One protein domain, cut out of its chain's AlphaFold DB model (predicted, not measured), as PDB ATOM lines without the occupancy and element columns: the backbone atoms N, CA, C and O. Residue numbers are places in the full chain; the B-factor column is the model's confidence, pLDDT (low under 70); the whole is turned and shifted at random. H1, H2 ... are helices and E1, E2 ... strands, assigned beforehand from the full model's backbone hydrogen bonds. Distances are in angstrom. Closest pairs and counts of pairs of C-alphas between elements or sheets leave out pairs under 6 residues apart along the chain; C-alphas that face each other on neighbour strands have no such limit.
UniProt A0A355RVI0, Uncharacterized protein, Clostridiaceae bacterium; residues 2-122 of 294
ATOM      1  N   VAL A   2     138.756 122.576 115.815       57.34
ATOM      2  CA  VAL A   2     138.609 121.868 114.536       57.34
ATOM      3  C   VAL A   2     138.329 120.403 114.856       57.34
ATOM      4  O   VAL A   2     139.070 119.814 115.648       57.34
ATOM      5  N   LYS A   3     137.253 119.827 114.313       57.38
ATOM      6  CA  LYS A   3     137.018 118.385 114.394       57.38
ATOM      7  C   LYS A   3     137.633 117.726 113.164       57.38
ATOM      8  O   LYS A   3     137.383 118.119 112.021       57.38
ATOM      9  N   TYR A   4     138.443 116.713 113.425       57.38
ATOM     10  CA  TYR A   4     139.127 115.925 112.409       57.38
ATOM     11  C   TYR A   4     138.528 114.522 112.384       57.38
ATOM     12  O   TYR A   4     138.274 113.953 113.448       57.38
ATOM     13  N   VAL A   5     138.393 113.933 111.198       54.69
ATOM     14  CA  VAL A   5     138.268 112.475 111.065       54.69
ATOM     15  C   VAL A   5     139.580 111.978 110.473       54.69
ATOM     16  O   VAL A   5     140.117 112.536 109.512       54.69
ATOM     17  N   LYS A   6     140.144 110.945 111.096       45.56
ATOM     18  CA  LYS A   6     141.320 110.257 110.568       45.56
ATOM     19  C   LYS A   6     140.845 109.201 109.580       45.56
ATOM     20  O   LYS A   6     140.146 108.277 109.980       45.56
ATOM     21  N   SER A   7     141.256 109.325 108.323       41.69
ATOM     22  CA  SER A   7     141.169 108.240 107.345       41.69
ATOM     23  C   SER A   7     142.598 107.821 106.994       41.69
ATOM     24  O   SER A   7     143.364 108.601 106.423       41.69
ATOM     25  N   GLY A   8     143.007 106.630 107.440       53.03
ATOM     26  CA  GLY A   8     144.387 106.147 107.310       53.03
ATOM     27  C   GLY A   8     145.414 106.977 108.102       53.03
ATOM     28  O   GLY A   8     145.237 107.216 109.298       53.03
ATOM     29  N   GLN A   9     146.507 107.396 107.446       46.75
ATOM     30  CA  GLN A   9     147.583 108.215 108.045       46.75
ATOM     31  C   GLN A   9     147.367 109.736 107.915       46.75
ATOM     32  O   GLN A   9     148.128 110.515 108.486       46.75
ATOM     33  N   THR A  10     146.338 110.175 107.190       57.22
ATOM     34  CA  THR A  10     146.062 111.593 106.908       57.22
ATOM     35  C   THR A  10     144.910 112.121 107.760       57.22
ATOM     36  O   THR A  10     143.827 111.535 107.799       57.22
ATOM     37  N   ALA A  11     145.137 113.243 108.449       65.81
ATOM     38  CA  ALA A  11     144.085 113.978 109.143       65.81
ATOM     39  C   ALA A  11     143.342 114.862 108.134       65.81
ATOM     40  O   ALA A  11     143.964 115.700 107.485       65.81
ATOM     41  N   LYS A  12     142.026 114.681 108.018       75.38
ATOM     42  CA  LYS A  12     141.151 115.533 107.209       75.38
ATOM     43  C   LYS A  12     140.233 116.330 108.136       75.38
ATOM     44  O   LYS A  12     139.792 115.823 109.172       75.38
ATOM     45  N   ILE A  13     139.990 117.588 107.792       77.25
ATOM     46  CA  ILE A  13     139.048 118.474 108.473       77.25
ATOM     47  C   ILE A  13     137.647 118.120 107.976       77.25
ATOM     48  O   ILE A  13     137.432 118.036 106.773       77.25
ATOM     49  N   PHE A  14     136.711 117.905 108.901       72.06
ATOM     50  CA  PHE A  14     135.319 117.574 108.562       72.06
ATOM     51  C   PHE A  14     134.312 118.558 109.138       72.06
ATOM     52  O   PHE A  14     133.249 118.739 108.549       72.06
ATOM     53  N   SER A  15     134.641 119.214 110.250       69.75
ATOM     54  CA  SER A  15     133.865 120.344 110.749       69.75
ATOM     55  C   SER A  15     134.708 121.280 111.613       69.75
ATOM     56  O   SER A  15     135.789 120.935 112.106       69.75
ATOM     57  N   LEU A  16     134.200 122.494 111.799       68.69
ATOM     58  CA  LEU A  16     134.760 123.502 112.690       68.69
ATOM     59  C   LEU A  16     133.744 123.757 113.820       68.69
ATOM     60  O   LEU A  16     132.637 124.206 113.556       68.69
ATOM     61  N   ASN A  17     134.093 123.474 115.082       59.88
ATOM     62  CA  ASN A  17     133.199 123.627 116.245       59.88
ATOM     63  C   ASN A  17     133.925 124.231 117.471       59.88
ATOM     64  O   ASN A  17     134.945 123.710 117.883       59.88
ATOM     65  N   PRO A  18     133.455 125.272 118.166       51.56
ATOM     66  CA  PRO A  18     132.346 126.115 117.793       51.56
ATOM     67  C   PRO A  18     132.900 127.188 116.869       51.56
ATOM     68  O   PRO A  18     133.781 127.957 117.269       51.56
ATOM     69  N   VAL A  19     132.389 127.279 115.648       49.78
ATOM     70  CA  VAL A  19     132.367 128.593 115.017       49.78
ATOM     71  C   VAL A  19     131.128 129.252 115.599       49.78
ATOM     72  O   VAL A  19     130.007 128.904 115.261       49.78
ATOM     73  N   LYS A  20     131.301 130.144 116.578       38.81
ATOM     74  CA  LYS A  20     130.213 131.068 116.919       38.81
ATOM     75  C   LYS A  20     129.976 131.876 115.634       38.81
ATOM     76  O   LYS A  20     130.862 132.663 115.309       38.81
ATOM     77  N   ASN A  21     128.851 131.621 114.960       43.00
ATOM     78  CA  ASN A  21     128.510 131.939 113.558       43.00
ATOM     79  C   ASN A  21     128.897 130.808 112.585       43.00
ATOM     80  O   ASN A  21     129.851 130.923 111.824       43.00
ATOM     81  N   GLU A  22     128.144 129.704 112.632       47.66
ATOM     82  CA  GLU A  22     128.276 128.505 111.779       47.66
ATOM     83  C   GLU A  22     128.003 128.770 110.280       47.66
ATOM     84  O   GLU A  22     128.125 127.863 109.449       47.66
ATOM     85  N   ASP A  23     127.656 130.011 109.939       53.22
ATOM     86  CA  ASP A  23     127.023 130.368 108.674       53.22
ATOM     87  C   ASP A  23     128.009 130.528 107.505       53.22
ATOM     88  O   ASP A  23     127.595 130.381 106.361       53.22
ATOM     89  N   SER A  24     129.308 130.752 107.743       70.44
ATOM     90  CA  SER A  24     130.253 131.032 106.648       70.44
ATOM     91  C   SER A  24     131.609 130.339 106.815       70.44
ATOM     92  O   SER A  24     132.666 130.957 106.972       70.44
ATOM     93  N   TYR A  25     131.571 129.005 106.791       84.81
ATOM     94  CA  TYR A  25     132.763 128.176 106.648       84.81
ATOM     95  C   TYR A  25     132.606 127.183 105.496       84.81
ATOM     96  O   TYR A  25     131.521 126.634 105.282       84.81
ATOM     97  N   ASP A  26     133.719 126.898 104.833       88.19
ATOM     98  CA  ASP A  26     133.810 125.895 103.780       88.19
ATOM     99  C   ASP A  26     135.025 124.991 104.011       88.19
ATOM    100  O   ASP A  26     135.989 125.374 104.673       88.19
ATOM    101  N   ILE A  27     134.974 123.759 103.519       87.56
ATOM    102  CA  ILE A  27     136.059 122.785 103.635       87.56
ATOM    103  C   ILE A  27     136.435 122.359 102.228       87.56
ATOM    104  O   ILE A  27     135.588 121.891 101.475       87.56
ATOM    105  N   SER A  28     137.721 122.461 101.902       87.62
ATOM    106  CA  SER A  28     138.239 122.020 100.607       87.62
ATOM    107  C   SER A  28     137.876 120.554 100.384       87.62
ATOM    108  O   SER A  28     137.996 119.772 101.327       87.62
ATOM    109  N   GLN A  29     137.539 120.154  99.159       79.19
ATOM    110  CA  GLN A  29     137.096 118.785  98.838       79.19
ATOM    111  C   GLN A  29     138.015 117.683  99.407       79.19
ATOM    112  O   GLN A  29     137.559 116.681  99.950       79.19
ATOM    113  N   ASN A  30     139.335 117.892  99.389       80.50
ATOM    114  CA  ASN A  30     140.300 116.928  99.928       80.50
ATOM    115  C   ASN A  30     140.376 116.878 101.475       80.50
ATOM    116  O   ASN A  30     141.071 116.022 102.026       80.50
ATOM    117  N   GLY A  31     139.681 117.774 102.178       82.69
ATOM    118  CA  GLY A  31     139.683 117.923 103.634       82.69
ATOM    119  C   GLY A  31     140.982 118.490 104.220       82.69
ATOM    120  O   GLY A  31     141.161 118.456 105.437       82.69
ATOM    121  N   ASN A  32     141.916 118.986 103.407       88.56
ATOM    122  CA  ASN A  32     143.215 119.467 103.892       88.56
ATOM    123  C   ASN A  32     143.171 120.900 104.419       88.56
ATOM    124  O   ASN A  32     144.102 121.324 105.104       88.56
ATOM    125  N   SER A  33     142.115 121.644 104.117       90.88
ATOM    126  CA  SER A  33     141.942 123.015 104.573       90.88
ATOM    127  C   SER A  33     140.477 123.370 104.783       90.88
ATOM    128  O   SER A  33     139.584 122.763 104.197       90.88
ATOM    129  N   ALA A  34     140.240 124.370 105.622       90.94
ATOM    130  CA  ALA A  34     138.929 124.959 105.826       90.94
ATOM    131  C   ALA A  34     139.027 126.486 105.838       90.94
ATOM    132  O   ALA A  34     139.953 127.044 106.435       90.94
ATOM    133  N   LEU A  35     138.072 127.141 105.191       92.81
ATOM    134  CA  LEU A  35     137.857 128.581 105.235       92.81
ATOM    135  C   LEU A  35     136.841 128.900 106.310       92.81
ATOM    136  O   LEU A  35     135.914 128.129 106.534       92.81
ATOM    137  N   TYR A  36     136.998 130.044 106.954       90.25
ATOM    138  CA  TYR A  36     135.987 130.570 107.856       90.25
ATOM    139  C   TYR A  36     136.072 132.091 107.931       90.25
ATOM    140  O   TYR A  36     137.161 132.673 107.861       90.25
ATOM    141  N   LEU A  37     134.923 132.735 108.137       90.38
ATOM    142  CA  LEU A  37     134.882 134.124 108.569       90.38
ATOM    143  C   LEU A  37     135.239 134.211 110.057       90.38
ATOM    144  O   LEU A  37     134.568 133.663 110.935       90.38
ATOM    145  N   SER A  38     136.327 134.907 110.360       88.50
ATOM    146  CA  SER A  38     136.758 135.156 111.731       88.50
ATOM    147  C   SER A  38     136.034 136.367 112.327       88.50
ATOM    148  O   SER A  38     135.514 137.231 111.626       88.50
ATOM    149  N   LYS A  39     136.036 136.473 113.661       86.12
ATOM    150  CA  LYS A  39     135.420 137.593 114.400       86.12
ATOM    151  C   LYS A  39     136.035 138.953 114.088       86.12
ATOM    152  O   LYS A  39     135.434 139.976 114.394       86.12
ATOM    153  N   ASP A  40     137.245 138.963 113.544       89.19
ATOM    154  CA  ASP A  40     137.884 140.177 113.057       89.19
ATOM    155  C   ASP A  40     137.318 140.632 111.702       89.19
ATOM    156  O   ASP A  40     137.766 141.653 111.196       89.19
ATOM    157  N   GLY A  41     136.349 139.928 111.109       89.06
ATOM    158  CA  GLY A  41     135.753 140.274 109.817       89.06
ATOM    159  C   GLY A  41     136.654 139.951 108.623       89.06
ATOM    160  O   GLY A  41     136.476 140.534 107.555       89.06
ATOM    161  N   HIS A  42     137.646 139.074 108.807       93.38
ATOM    162  CA  HIS A  42     138.477 138.544 107.730       93.38
ATOM    163  C   HIS A  42     138.172 137.085 107.442       93.38
ATOM    164  O   HIS A  42     137.788 136.321 108.329       93.38
ATOM    165  N   ILE A  43     138.451 136.685 106.206       94.81
ATOM    166  CA  ILE A  43     138.511 135.276 105.842       94.81
ATOM    167  C   ILE A  43     139.857 134.737 106.301       94.81
ATOM    168  O   ILE A  43     140.909 135.340 106.061       94.81
ATOM    169  N   TRP A  44     139.814 133.588 106.957       93.50
ATOM    170  CA  TRP A  44     140.986 132.834 107.364       93.50
ATOM    171  C   TRP A  44     140.913 131.432 106.781       93.50
ATOM    172  O   TRP A  44     139.838 130.843 106.698       93.50
ATOM    173  N   ILE A  45     142.076 130.895 106.427       92.88
ATOM    174  CA  ILE A  45     142.245 129.483 106.101       92.88
ATOM    175  C   ILE A  45     142.963 128.789 107.257       92.88
ATOM    176  O   ILE A  45     143.929 129.323 107.812       92.88
ATOM    177  N   ILE A  46     142.496 127.600 107.626       90.19
ATOM    178  CA  ILE A  46     143.181 126.676 108.531       90.19
ATOM    179  C   ILE A  46     143.486 125.381 107.790       90.19
ATOM    180  O   ILE A  46     142.619 124.811 107.134       90.19
ATOM    181  N   TYR A  47     144.722 124.916 107.897       89.75
ATOM    182  CA  TYR A  47     145.192 123.690 107.269       89.75
ATOM    183  C   TYR A  47     145.097 122.512 108.240       89.75
ATOM    184  O   TYR A  47     145.106 122.670 109.465       89.75
ATOM    185  N   SER A  48     145.058 121.294 107.704       85.62
ATOM    186  CA  SER A  48     144.967 120.059 108.487       85.62
ATOM    187  C   SER A  48     146.174 119.828 109.403       85.62
ATOM    188  O   SER A  48     146.055 119.139 110.414       85.62
ATOM    189  N   ASN A  49     147.315 120.461 109.106       84.19
ATOM    190  CA  ASN A  49     148.505 120.483 109.961       84.19
ATOM    191  C   ASN A  49     148.431 121.504 111.120       84.19
ATOM    192  O   ASN A  49     149.374 121.603 111.903       84.19
ATOM    193  N   GLY A  50     147.338 122.266 111.229       81.62
ATOM    194  CA  GLY A  50     147.110 123.273 112.265       81.62
ATOM    195  C   GLY A  50     147.651 124.670 111.952       81.62
ATOM    196  O   GLY A  50     147.401 125.590 112.729       81.62
ATOM    197  N   ALA A  51     148.360 124.863 110.835       89.44
ATOM    198  CA  ALA A  51     148.744 126.196 110.380       89.44
ATOM    199  C   ALA A  51     147.504 126.999 109.957       89.44
ATOM    200  O   ALA A  51     146.522 126.432 109.478       89.44
ATOM    201  N   SER A  52     147.559 128.323 110.090       90.19
ATOM    202  CA  SER A  52     146.509 129.221 109.610       90.19
ATOM    203  C   SER A  52     147.090 130.451 108.918       90.19
ATOM    204  O   SER A  52     148.208 130.878 109.209       90.19
ATOM    205  N   LYS A  53     146.328 131.012 107.978       93.31
ATOM    206  CA  LYS A  53     146.703 132.197 107.198       93.31
ATOM    207  C   LYS A  53     145.493 133.126 107.072       93.31
ATOM    208  O   LYS A  53     144.385 132.672 106.787       93.31
ATOM    209  N   LYS A  54     145.706 134.427 107.292       94.44
ATOM    210  CA  LYS A  54     144.715 135.465 106.972       94.44
ATOM    211  C   LYS A  54     144.685 135.648 105.456       94.44
ATOM    212  O   LYS A  54     145.742 135.844 104.863       94.44
ATOM    213  N   ILE A  55     143.499 135.573 104.862       95.94
ATOM    214  CA  ILE A  55     143.306 135.649 103.410       95.94
ATOM    215  C   ILE A  55     143.020 137.085 102.981       95.94
ATOM    216  O   ILE A  55     143.736 137.633 102.151       95.94
ATOM    217  N   THR A  56     142.007 137.731 103.566       95.81
ATOM    218  CA  THR A  56     141.621 139.074 103.118       95.81
ATOM    219  C   THR A  56     142.500 140.166 103.732       95.81
ATOM    220  O   THR A  56     142.808 140.121 104.931       95.81
ATOM    221  N   PRO A  57     142.900 141.185 102.949       95.62
ATOM    222  CA  PRO A  57     143.747 142.266 103.436       95.62
ATOM    223  C   PRO A  57     142.966 143.243 104.323       95.62
ATOM    224  O   PRO A  57     141.739 143.306 104.287       95.62
ATOM    225  N   ASP A  58     143.683 144.057 105.103       96.38
ATOM    226  CA  ASP A  58     143.087 145.149 105.895       96.38
ATOM    227  C   ASP A  58     142.710 146.368 105.034       96.38
ATOM    228  O   ASP A  58     141.967 147.249 105.478       96.38
ATOM    229  N   LYS A  59     143.257 146.438 103.812       96.25
ATOM    230  CA  LYS A  59     143.069 147.537 102.866       96.25
ATOM    231  C   LYS A  59     142.895 147.031 101.439       96.25
ATOM    232  O   LYS A  59     143.571 146.087 101.046       96.25
ATOM    233  N   TYR A  60     142.074 147.724 100.658       95.25
ATOM    234  CA  TYR A  60     141.879 147.473  99.230       95.25
ATOM    235  C   TYR A  60     141.771 148.807  98.488       95.25
ATOM    236  O   TYR A  60     140.933 149.628  98.837       95.25
ATOM    237  N   GLN A  61     142.645 149.056  97.507       92.56
ATOM    238  CA  GLN A  61     142.649 150.286  96.688       92.56
ATOM    239  C   GLN A  61     142.528 151.606  97.488       92.56
ATOM    240  O   GLN A  61     141.888 152.557  97.059       92.56
ATOM    241  N   GLY A  62     143.163 151.675  98.663       92.69
ATOM    242  CA  GLY A  62     143.124 152.849  99.547       92.69
ATOM    243  C   GLY A  62     142.005 152.826 100.595       92.69
ATOM    244  O   GLY A  62     142.139 153.502 101.613       92.69
ATOM    245  N   LEU A  63     140.982 151.987 100.418       95.31
ATOM    246  CA  LEU A  63     139.948 151.737 101.420       95.31
ATOM    247  C   LEU A  63     140.525 150.940 102.585       95.31
ATOM    248  O   LEU A  63     141.336 150.034 102.387       95.31
ATOM    249  N   ASN A  64     140.093 151.261 103.802       96.94
ATOM    250  CA  ASN A  64     140.470 150.561 105.025       96.94
ATOM    251  C   ASN A  64     139.229 149.940 105.659       96.94
ATOM    252  O   ASN A  64     138.253 150.644 105.917       96.94
ATOM    253  N   LYS A  65     139.292 148.644 105.976       96.19
ATOM    254  CA  LYS A  65     138.173 147.908 106.568       96.19
ATOM    255  C   LYS A  65     137.574 148.597 107.792       96.19
ATOM    256  O   LYS A  65     136.361 148.767 107.874       96.19
ATOM    257  N   ASN A  66     138.418 148.975 108.749       95.88
ATOM    258  CA  ASN A  66     137.956 149.521 110.021       95.88
ATOM    259  C   ASN A  66     137.288 150.885 109.826       95.88
ATOM    260  O   ASN A  66     136.331 151.195 110.529       95.88
ATOM    261  N   ASP A  67     137.769 151.681 108.871       96.12
ATOM    262  CA  ASP A  67     137.172 152.976 108.555       96.12
ATOM    263  C   ASP A  67     135.808 152.794 107.871       96.12
ATOM    264  O   ASP A  67     134.839 153.426 108.292       96.12
ATOM    265  N   MET A  68     135.705 151.860 106.913       95.69
ATOM    266  CA  MET A  68     134.444 151.515 106.236       95.69
ATOM    267  C   MET A  68     133.391 150.970 107.203       95.69
ATOM    268  O   MET A  68     132.242 151.393 107.177       95.69
ATOM    269  N   GLN A  69     133.776 150.067 108.104       93.94
ATOM    270  CA  GLN A  69     132.854 149.496 109.092       93.94
ATOM    271  C   GLN A  69     132.485 150.491 110.198       93.94
ATOM    272  O   GLN A  69     131.416 150.398 110.796       93.94
ATOM    273  N   LYS A  70     133.348 151.473 110.479       94.06
ATOM    274  CA  LYS A  70     133.034 152.554 111.419       94.06
ATOM    275  C   LYS A  70     132.038 153.550 110.826       94.06
ATOM    276  O   LYS A  70     131.169 154.022 111.556       94.06
ATOM    277  N   SER A  71     132.175 153.896 109.546       93.44
ATOM    278  CA  SER A  71     131.248 154.801 108.854       93.44
ATOM    279  C   SER A  71     129.937 154.109 108.476       93.44
ATOM    280  O   SER A  71     128.880 154.735 108.526       93.44
ATOM    281  N   ASN A  72     129.995 152.813 108.166       94.56
ATOM    282  CA  ASN A  72     128.858 151.972 107.834       94.56
ATOM    283  C   ASN A  72     128.960 150.616 108.565       94.56
ATOM    284  O   ASN A  72     129.578 149.682 108.056       94.56
ATOM    285  N   PRO A  73     128.331 150.458 109.746       92.31
ATOM    286  CA  PRO A  73     128.383 149.208 110.512       92.31
ATOM    287  C   PRO A  73     127.843 147.968 109.785       92.31
ATOM    288  O   PRO A  73     128.139 146.853 110.205       92.31
ATOM    289  N   GLY A  74     127.051 148.145 108.721       92.44
ATOM    290  CA  GLY A  74     126.557 147.059 107.872       92.44
ATOM    291  C   GLY A  74     127.488 146.693 106.712       92.44
ATOM    292  O   GLY A  74     127.123 145.844 105.905       92.44
ATOM    293  N   TYR A  75     128.657 147.333 106.599       96.19
ATOM    294  CA  TYR A  75     129.596 147.109 105.506       96.19
ATOM    295  C   TYR A  75     130.209 145.708 105.548       96.19
ATOM    296  O   TYR A  75     130.922 145.344 106.491       96.19
ATOM    297  N   ILE A  76     129.995 144.950 104.478       95.56
ATOM    298  CA  ILE A  76     130.559 143.617 104.301       95.56
ATOM    299  C   ILE A  76     131.941 143.757 103.675       95.56
ATOM    300  O   ILE A  76     132.083 144.014 102.482       95.56
ATOM    301  N   TRP A  77     132.980 143.578 104.489       96.81
ATOM    302  CA  TRP A  77     134.349 143.504 103.979       96.81
ATOM    303  C   TRP A  77     134.608 142.172 103.281       96.81
ATOM    304  O   TRP A  77     135.151 142.137 102.178       96.81
ATOM    305  N   ALA A  78     134.187 141.091 103.929       95.50
ATOM    306  CA  ALA A  78     134.214 139.739 103.411       95.50
ATOM    307  C   ALA A  78     133.178 138.895 104.162       95.50
ATOM    308  O   ALA A  78     133.060 139.030 105.381       95.50
ATOM    309  N   ASP A  79     132.459 138.039 103.446       93.69
ATOM    310  CA  ASP A  79     131.517 137.070 104.008       93.69
ATOM    311  C   ASP A  79     131.357 135.873 103.065       93.69
ATOM    312  O   ASP A  79     131.774 135.947 101.911       93.69
ATOM    313  N   GLU A  80     130.767 134.786 103.562       92.44
ATOM    314  CA  GLU A  80     130.443 133.573 102.793       92.44
ATOM    315  C   GLU A  80     131.621 133.046 101.939       92.44
ATOM    316  O   GLU A  80     131.502 132.969 100.718       92.44
ATOM    317  N   PRO A  81     132.787 132.719 102.540       93.94
ATOM    318  CA  PRO A  81     133.918 132.225 101.773       93.94
ATOM    319  C   PRO A  81     133.706 130.774 101.327       93.94
ATOM    320  O   PRO A  81     133.363 129.923 102.151       93.94
ATOM    321  N   SER A  82     134.033 130.480 100.072       92.88
ATOM    322  CA  SER A  82     134.064 129.122  99.511       92.88
ATOM    323  C   SER A  82     135.306 128.885  98.656       92.88
ATOM    324  O   SER A  82     135.909 129.808  98.102       92.88
ATOM    325  N   PHE A  83     135.728 127.624  98.582       92.19
ATOM    326  CA  PHE A  83     136.808 127.208  97.698       92.19
ATOM    327  C   PHE A  83     136.325 127.127  96.252       92.19
ATOM    328  O   PHE A  83     135.339 126.460  95.943       92.19
ATOM    329  N   MET A  84     137.092 127.735  95.353       90.31
ATOM    330  CA  MET A  84     136.946 127.556  93.914       90.31
ATOM    331  C   MET A  84     137.716 126.308  93.438       90.31
ATOM    332  O   MET A  84     138.716 125.929  94.058       90.31
ATOM    333  N   PRO A  85     137.322 125.680  92.310       84.75
ATOM    334  CA  PRO A  85     138.019 124.513  91.756       84.75
ATOM    335  C   PRO A  85     139.495 124.754  91.417       84.75
ATOM    336  O   PRO A  85     140.298 123.825  91.452       84.75
ATOM    337  N   ASP A  86     139.864 125.995  91.102       85.38
ATOM    338  CA  ASP A  86     141.240 126.400  90.799       85.38
ATOM    339  C   ASP A  86     142.083 126.694  92.056       85.38
ATOM    340  O   ASP A  86     143.243 127.083  91.943       85.38
ATOM    341  N   GLY A  87     141.521 126.490  93.253       88.19
ATOM    342  CA  GLY A  87     142.180 126.725  94.537       88.19
ATOM    343  C   GLY A  87     142.065 128.159  95.055       88.19
ATOM    344  O   GLY A  87     142.466 128.412  96.192       88.19
ATOM    345  N   ASN A  88     141.492 129.076  94.271       92.62
ATOM    346  CA  ASN A  88     141.181 130.424  94.733       92.62
ATOM    347  C   ASN A  88     139.993 130.420  95.699       92.62
ATOM    348  O   ASN A  88     139.340 129.399  95.926       92.62
ATOM    349  N   ILE A  89     139.726 131.576  96.300       94.94
ATOM    350  CA  ILE A  89     138.613 131.744  97.233       94.94
ATOM    351  C   ILE A  89     137.618 132.720  96.630       94.94
ATOM    352  O   ILE A  89     137.989 133.837  96.266       94.94
ATOM    353  N   GLU A  90     136.356 132.318  96.575       95.38
ATOM    354  CA  GLU A  90     135.251 133.229  96.304       95.38
ATOM    355  C   GLU A  90     134.618 133.697  97.621       95.38
ATOM    356  O   GLU A  90     134.669 132.995  98.631       95.38
ATOM    357  N   PHE A  91     134.094 134.921  97.640       96.19
ATOM    358  CA  PHE A  91     133.453 135.517  98.815       96.19
ATOM    359  C   PHE A  91     132.567 136.704  98.427       96.19
ATOM    360  O   PHE A  91     132.679 137.260  97.334       96.19
ATOM    361  N   ILE A  92     131.707 137.144  99.341       96.19
ATOM    362  CA  ILE A  92     130.848 138.317  99.159       96.19
ATOM    363  C   ILE A  92     131.502 139.546  99.790       96.19
ATOM    364  O   ILE A  92     131.993 139.504 100.918       96.19
ATOM    365  N   SER A  93     131.481 140.673  99.077       97.06
ATOM    366  CA  SER A  93     131.968 141.956  99.585       97.06
ATOM    367  C   SER A  93     131.174 143.134  99.036       97.06
ATOM    368  O   SER A  93     130.599 143.069  97.950       97.06
ATOM    369  N   ASN A  94     131.182 144.230  99.787       97.19
ATOM    370  CA  ASN A  94     130.735 145.540  99.334       97.19
ATOM    371  C   ASN A  94     131.821 146.333  98.601       97.19
ATOM    372  O   ASN A  94     131.548 147.417  98.096       97.19
ATOM    373  N   LEU A  95     133.051 145.822  98.532       96.00
ATOM    374  CA  LEU A  95     134.128 146.503  97.826       96.00
ATOM    375  C   LEU A  95     133.780 146.738  96.339       96.00
ATOM    376  O   LEU A  95     133.121 145.892  95.731       96.00
ATOM    377  N   PRO A  96     134.264 147.840  95.728       94.31
ATOM    378  CA  PRO A  96     134.849 149.030  96.358       94.31
ATOM    379  C   PRO A  96     133.794 150.111  96.680       94.31
ATOM    380  O   PRO A  96     134.142 151.284  96.767       94.31
ATOM    381  N   ASP A  97     132.510 149.765  96.772       94.50
ATOM    382  CA  ASP A  97     131.424 150.733  96.946       94.50
ATOM    383  C   ASP A  97     131.524 151.401  98.324       94.50
ATOM    384  O   ASP A  97     131.522 150.710  99.335       94.50
ATOM    385  N   GLU A  98     131.637 152.731  98.380       93.44
ATOM    386  CA  GLU A  98     131.698 153.524  99.621       93.44
ATOM    387  C   GLU A  98     130.344 154.155  99.997       93.44
ATOM    388  O   GLU A  98     130.253 154.971 100.918       93.44
ATOM    389  N   GLY A  99     129.280 153.812  99.268       90.75
ATOM    390  CA  GLY A  99     127.943 154.346  99.469       90.75
ATOM    391  C   GLY A  99     127.338 154.009 100.835       90.75
ATOM    392  O   GLY A  99     127.762 153.108 101.559       90.75
ATOM    393  N   THR A 100     126.270 154.726 101.186       87.62
ATOM    394  CA  THR A 100     125.516 154.492 102.433       87.62
ATOM    395  C   THR A 100     124.707 153.195 102.413       87.62
ATOM    396  O   THR A 100     124.321 152.697 103.467       87.62
ATOM    397  N   SER A 101     124.451 152.657 101.222       90.25
ATOM    398  CA  SER A 101     123.754 151.392 100.985       90.25
ATOM    399  C   SER A 101     124.550 150.591  99.956       90.25
ATOM    400  O   SER A 101     124.113 150.494  98.810       90.25
ATOM    401  N   PRO A 102     125.747 150.111 100.326       93.94
ATOM    402  CA  PRO A 102     126.685 149.583  99.359       93.94
ATOM    403  C   PRO A 102     126.173 148.272  98.766       93.94
ATOM    404  O   PRO A 102     125.557 147.445  99.447       93.94
ATOM    405  N   GLU A 103     126.424 148.079  97.482       93.94
ATOM    406  CA  GLU A 103     125.952 146.907  96.754       93.94
ATOM    407  C   GLU A 103     126.834 145.690  97.040       93.94
ATOM    408  O   GLU A 103     128.052 145.795  97.198       93.94
ATOM    409  N   LYS A 104     126.219 144.509  97.147       96.31
ATOM    410  CA  LYS A 104     126.963 143.254  97.286       96.31
ATOM    411  C   LYS A 104     127.549 142.868  95.930       96.31
ATOM    412  O   LYS A 104     126.914 143.056  94.898       96.31
ATOM    413  N   THR A 105     128.747 142.304  95.949       95.75
ATOM    414  CA  THR A 105     129.452 141.765  94.784       95.75
ATOM    415  C   THR A 105     130.089 140.438  95.192       95.75
ATOM    416  O   THR A 105     130.560 140.302  96.322       95.75
ATOM    417  N   ILE A 106     130.093 139.460  94.292       96.19
ATOM    418  CA  ILE A 106     130.866 138.223  94.421       96.19
ATOM    419  C   ILE A 106     132.284 138.532  93.953       96.19
ATOM    420  O   ILE A 106     132.479 139.044  92.851       96.19
ATOM    421  N   TRP A 107     133.261 138.233  94.793       95.56
ATOM    422  CA  TRP A 107     134.678 138.480  94.577       95.56
ATOM    423  C   TRP A 107     135.455 137.176  94.573       95.56
ATOM    424  O   TRP A 107     135.072 136.217  95.231       95.56
ATOM    425  N   LYS A 108     136.582 137.191  93.871       94.31
ATOM    426  CA  LYS A 108     137.621 136.168  93.886       94.31
ATOM    427  C   LYS A 108     138.875 136.744  94.523       94.31
ATOM    428  O   LYS A 108     139.210 137.897  94.248       94.31
ATOM    429  N   ILE A 109     139.571 135.957  95.335       94.94
ATOM    430  CA  ILE A 109     140.909 136.267  95.838       94.94
ATOM    431  C   ILE A 109     141.857 135.095  95.596       94.94
ATOM    432  O   ILE A 109     141.532 133.944  95.896       94.94
ATOM    433  N   ASP A 110     143.031 135.414  95.059       92.69
ATOM    434  CA  ASP A 110     144.133 134.474  94.921       92.69
ATOM    435  C   ASP A 110     144.739 134.164  96.291       92.69
ATOM    436  O   ASP A 110     145.072 135.064  97.070       92.69
ATOM    437  N   VAL A 111     144.841 132.877  96.625       90.50
ATOM    438  CA  VAL A 111     145.310 132.450  97.950       90.50
ATOM    439  C   VAL A 111     146.792 132.736  98.139       90.50
ATOM    440  O   VAL A 111     147.215 132.958  99.278       90.50
ATOM    441  N   ASP A 112     147.588 132.728  97.077       89.31
ATOM    442  CA  ASP A 112     149.037 132.842  97.140       89.31
ATOM    443  C   ASP A 112     149.478 134.299  97.223       89.31
ATOM    444  O   ASP A 112     150.208 134.653  98.159       89.31
ATOM    445  N   ASP A 113     148.997 135.147  96.312       90.00
ATOM    446  CA  ASP A 113     149.425 136.546  96.214       90.00
ATOM    447  C   ASP A 113     148.421 137.569  96.779       90.00
ATOM    448  O   ASP A 113     148.787 138.723  97.026       90.00
ATOM    449  N   GLY A 114     147.190 137.143  97.083       91.12
ATOM    450  CA  GLY A 114     146.152 137.991  97.668       91.12
ATOM    451  C   GLY A 114     145.489 138.948  96.677       91.12
ATOM    452  O   GLY A 114     144.791 139.873  97.104       91.12
ATOM    453  N   THR A 115     145.701 138.772  95.372       92.19
ATOM    454  CA  THR A 115     145.074 139.605  94.346       92.19
ATOM    455  C   THR A 115     143.576 139.337  94.288       92.19
ATOM    456  O   THR A 115     143.136 138.190  94.290       92.19
ATOM    457  N   MET A 116     142.779 140.407  94.238       92.56
ATOM    458  CA  MET A 116     141.319 140.343  94.298       92.56
ATOM    459  C   MET A 116     140.677 140.862  93.009       92.56
ATOM    460  O   MET A 116     141.084 141.908  92.498       92.56
ATOM    461  N   TYR A 117     139.625 140.186  92.542       90.81
ATOM    462  CA  TYR A 117     138.856 140.566  91.353       90.81
ATOM    463  C   TYR A 117     137.345 140.428  91.587       90.81
ATOM    464  O   TYR A 117     136.916 139.431  92.170       90.81
ATOM    465  N   PRO A 118     136.515 141.382  91.127       93.19
ATOM    466  CA  PRO A 118     135.065 141.225  91.171       93.19
ATOM    467  C   PRO A 118     134.611 140.237  90.086       93.19
ATOM    468  O   PRO A 118     134.946 140.410  88.915       93.19
ATOM    469  N   ILE A 119     133.821 139.232  90.460       93.50
ATOM    470  CA  ILE A 119     133.231 138.241  89.546       93.50
ATOM    471  C   ILE A 119     131.884 138.734  89.018       93.50
ATOM    472  O   ILE A 119     131.661 138.818  87.814       93.50
ATOM    473  N   TYR A 120     130.959 139.049  89.921       94.81
ATOM    474  CA  TYR A 120     129.582 139.343  89.545       94.81
ATOM    475  C   TYR A 120     128.909 140.239  90.568       94.81
ATOM    476  O   TYR A 120     129.142 140.112  91.766       94.81
ATOM    477  N   LYS A 121     128.042 141.127  90.090       94.62
ATOM    478  CA  LYS A 121     127.235 142.009  90.924       94.62
ATOM    479  C   LYS A 121     125.771 141.559  90.841       94.62
ATOM    480  O   LYS A 121     125.148 141.803  89.805       94.62
ATOM    481  N   PRO A 122     125.241 140.908  91.887       95.06
ATOM    482  CA  PRO A 122     123.868 140.423  91.914       95.06
ATOM    483  C   PRO A 122     122.835 141.535  91.754       95.06
ATOM    484  O   PRO A 122     123.027 142.664  92.215       95.06
TER     485      PRO A 122
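This is residues 2 to 122 of the 294 residues of an uncharacterized protein of Clostridiaceae bacterium (UniProt A0A355RVI0). Three antiparallel sheets follow one another in a slanted stack along the longest axis: the small hairpin E1 E2 at one end, the four-stranded sheet E3 E4 E5 E6 in the middle, and the strongly twisted four-stranded sheet E7 E8 E9 E10 after it, each only partly face to face with the next. The short helix H1 and the long link from E8 to E9 lie toward the other end, beyond the stacked sheets. The printed part has 121 residues with ten named strands and one named helix, in the order E1 E2 E3 E4 E5 E6 H1 E7 E8 E9 E10, and the class is mostly strand, though under half of the residues are in named elements. By its radius of gyration of the C-alphas, 15.1 A, the whole is compact, but its outline is elongated, 51 by 29 by 24 A.

Start at residues 2 to 7, E1, and residues 10 to 16, E2: they form an antiparallel hairpin, with N 3 and O 15 at 2.9 A. Next come E3, residues 25 to 27, E4, residues 33 to 37, E5, residues 43 to 47, and E6, residues 52 to 54, a meander, each strand the antiparallel neighbour of the one before. Look for N 35 and O 26 at 2.8 A between E3 and E4, N 34 and O 46 at 2.9 A between E4 and E5, and N 45 and O 53 at 2.9 A between E5 and E6. E3 and E6 are the edge strands. This sheet and the sheet E1 E2 are face to face, their best planes 39 degrees apart; the closest C-alphas of E2 and E4, those of Ile 13 and Ser 33, are 6.6 A apart. E2 and E5 are near each other, with 5 pairs of C-alphas within 10 A. Residues 65 to 71 are H1, in which every O i to N i+4 pair is within hydrogen-bond range; it is not on the sheet E3 E4 E5 E6. A second meander follows: E7, residues 79 to 83, E8, residues 89 to 93, E9, residues 105 to 109, and E10, residues 116 to 120. Here N 92 and O 79 are at 2.8 A, N 107 and O 91 at 2.8 A, and N 108 and O 117 at 2.8 A. H1 is not on this sheet either. The two four-stranded sheets are face to face, their best planes 42 degrees apart, and the closest C-alphas of E3 and E7, those of Asp 26 and Ser 82, are 5.4 A apart. E6 and E7 are apart. The three sheets form a stack of sheets, face to face in turn.

Find C-alpha 2 at (138.609, 121.868, 114.536), where E1 begins; it runs 15.6 A, and E2, the longest strand by residues, runs 17.4 A. E4 measures 13.8 A and E5 13.5 A, while E3 and E6 have three residues each. At C-alpha 65, (138.173, 147.908, 106.568), H1 begins and runs 10.0 A. E7 and E9 each measure 12.8 A, E8 12.4 A, and E10 12.7 A, ending at C-alpha 120, (129.582, 139.343, 89.545).

The two C-alphas farthest apart, those of Gly 8 and Thr 100, are 52.1 A apart. The printed part has no cut. The link from E8 to E9, 11 residues, is long; the other links are short or tight. Mean pLDDT of the printed part is 85.5, and it is under 70 at residues 2 to 11 and 15 to 23.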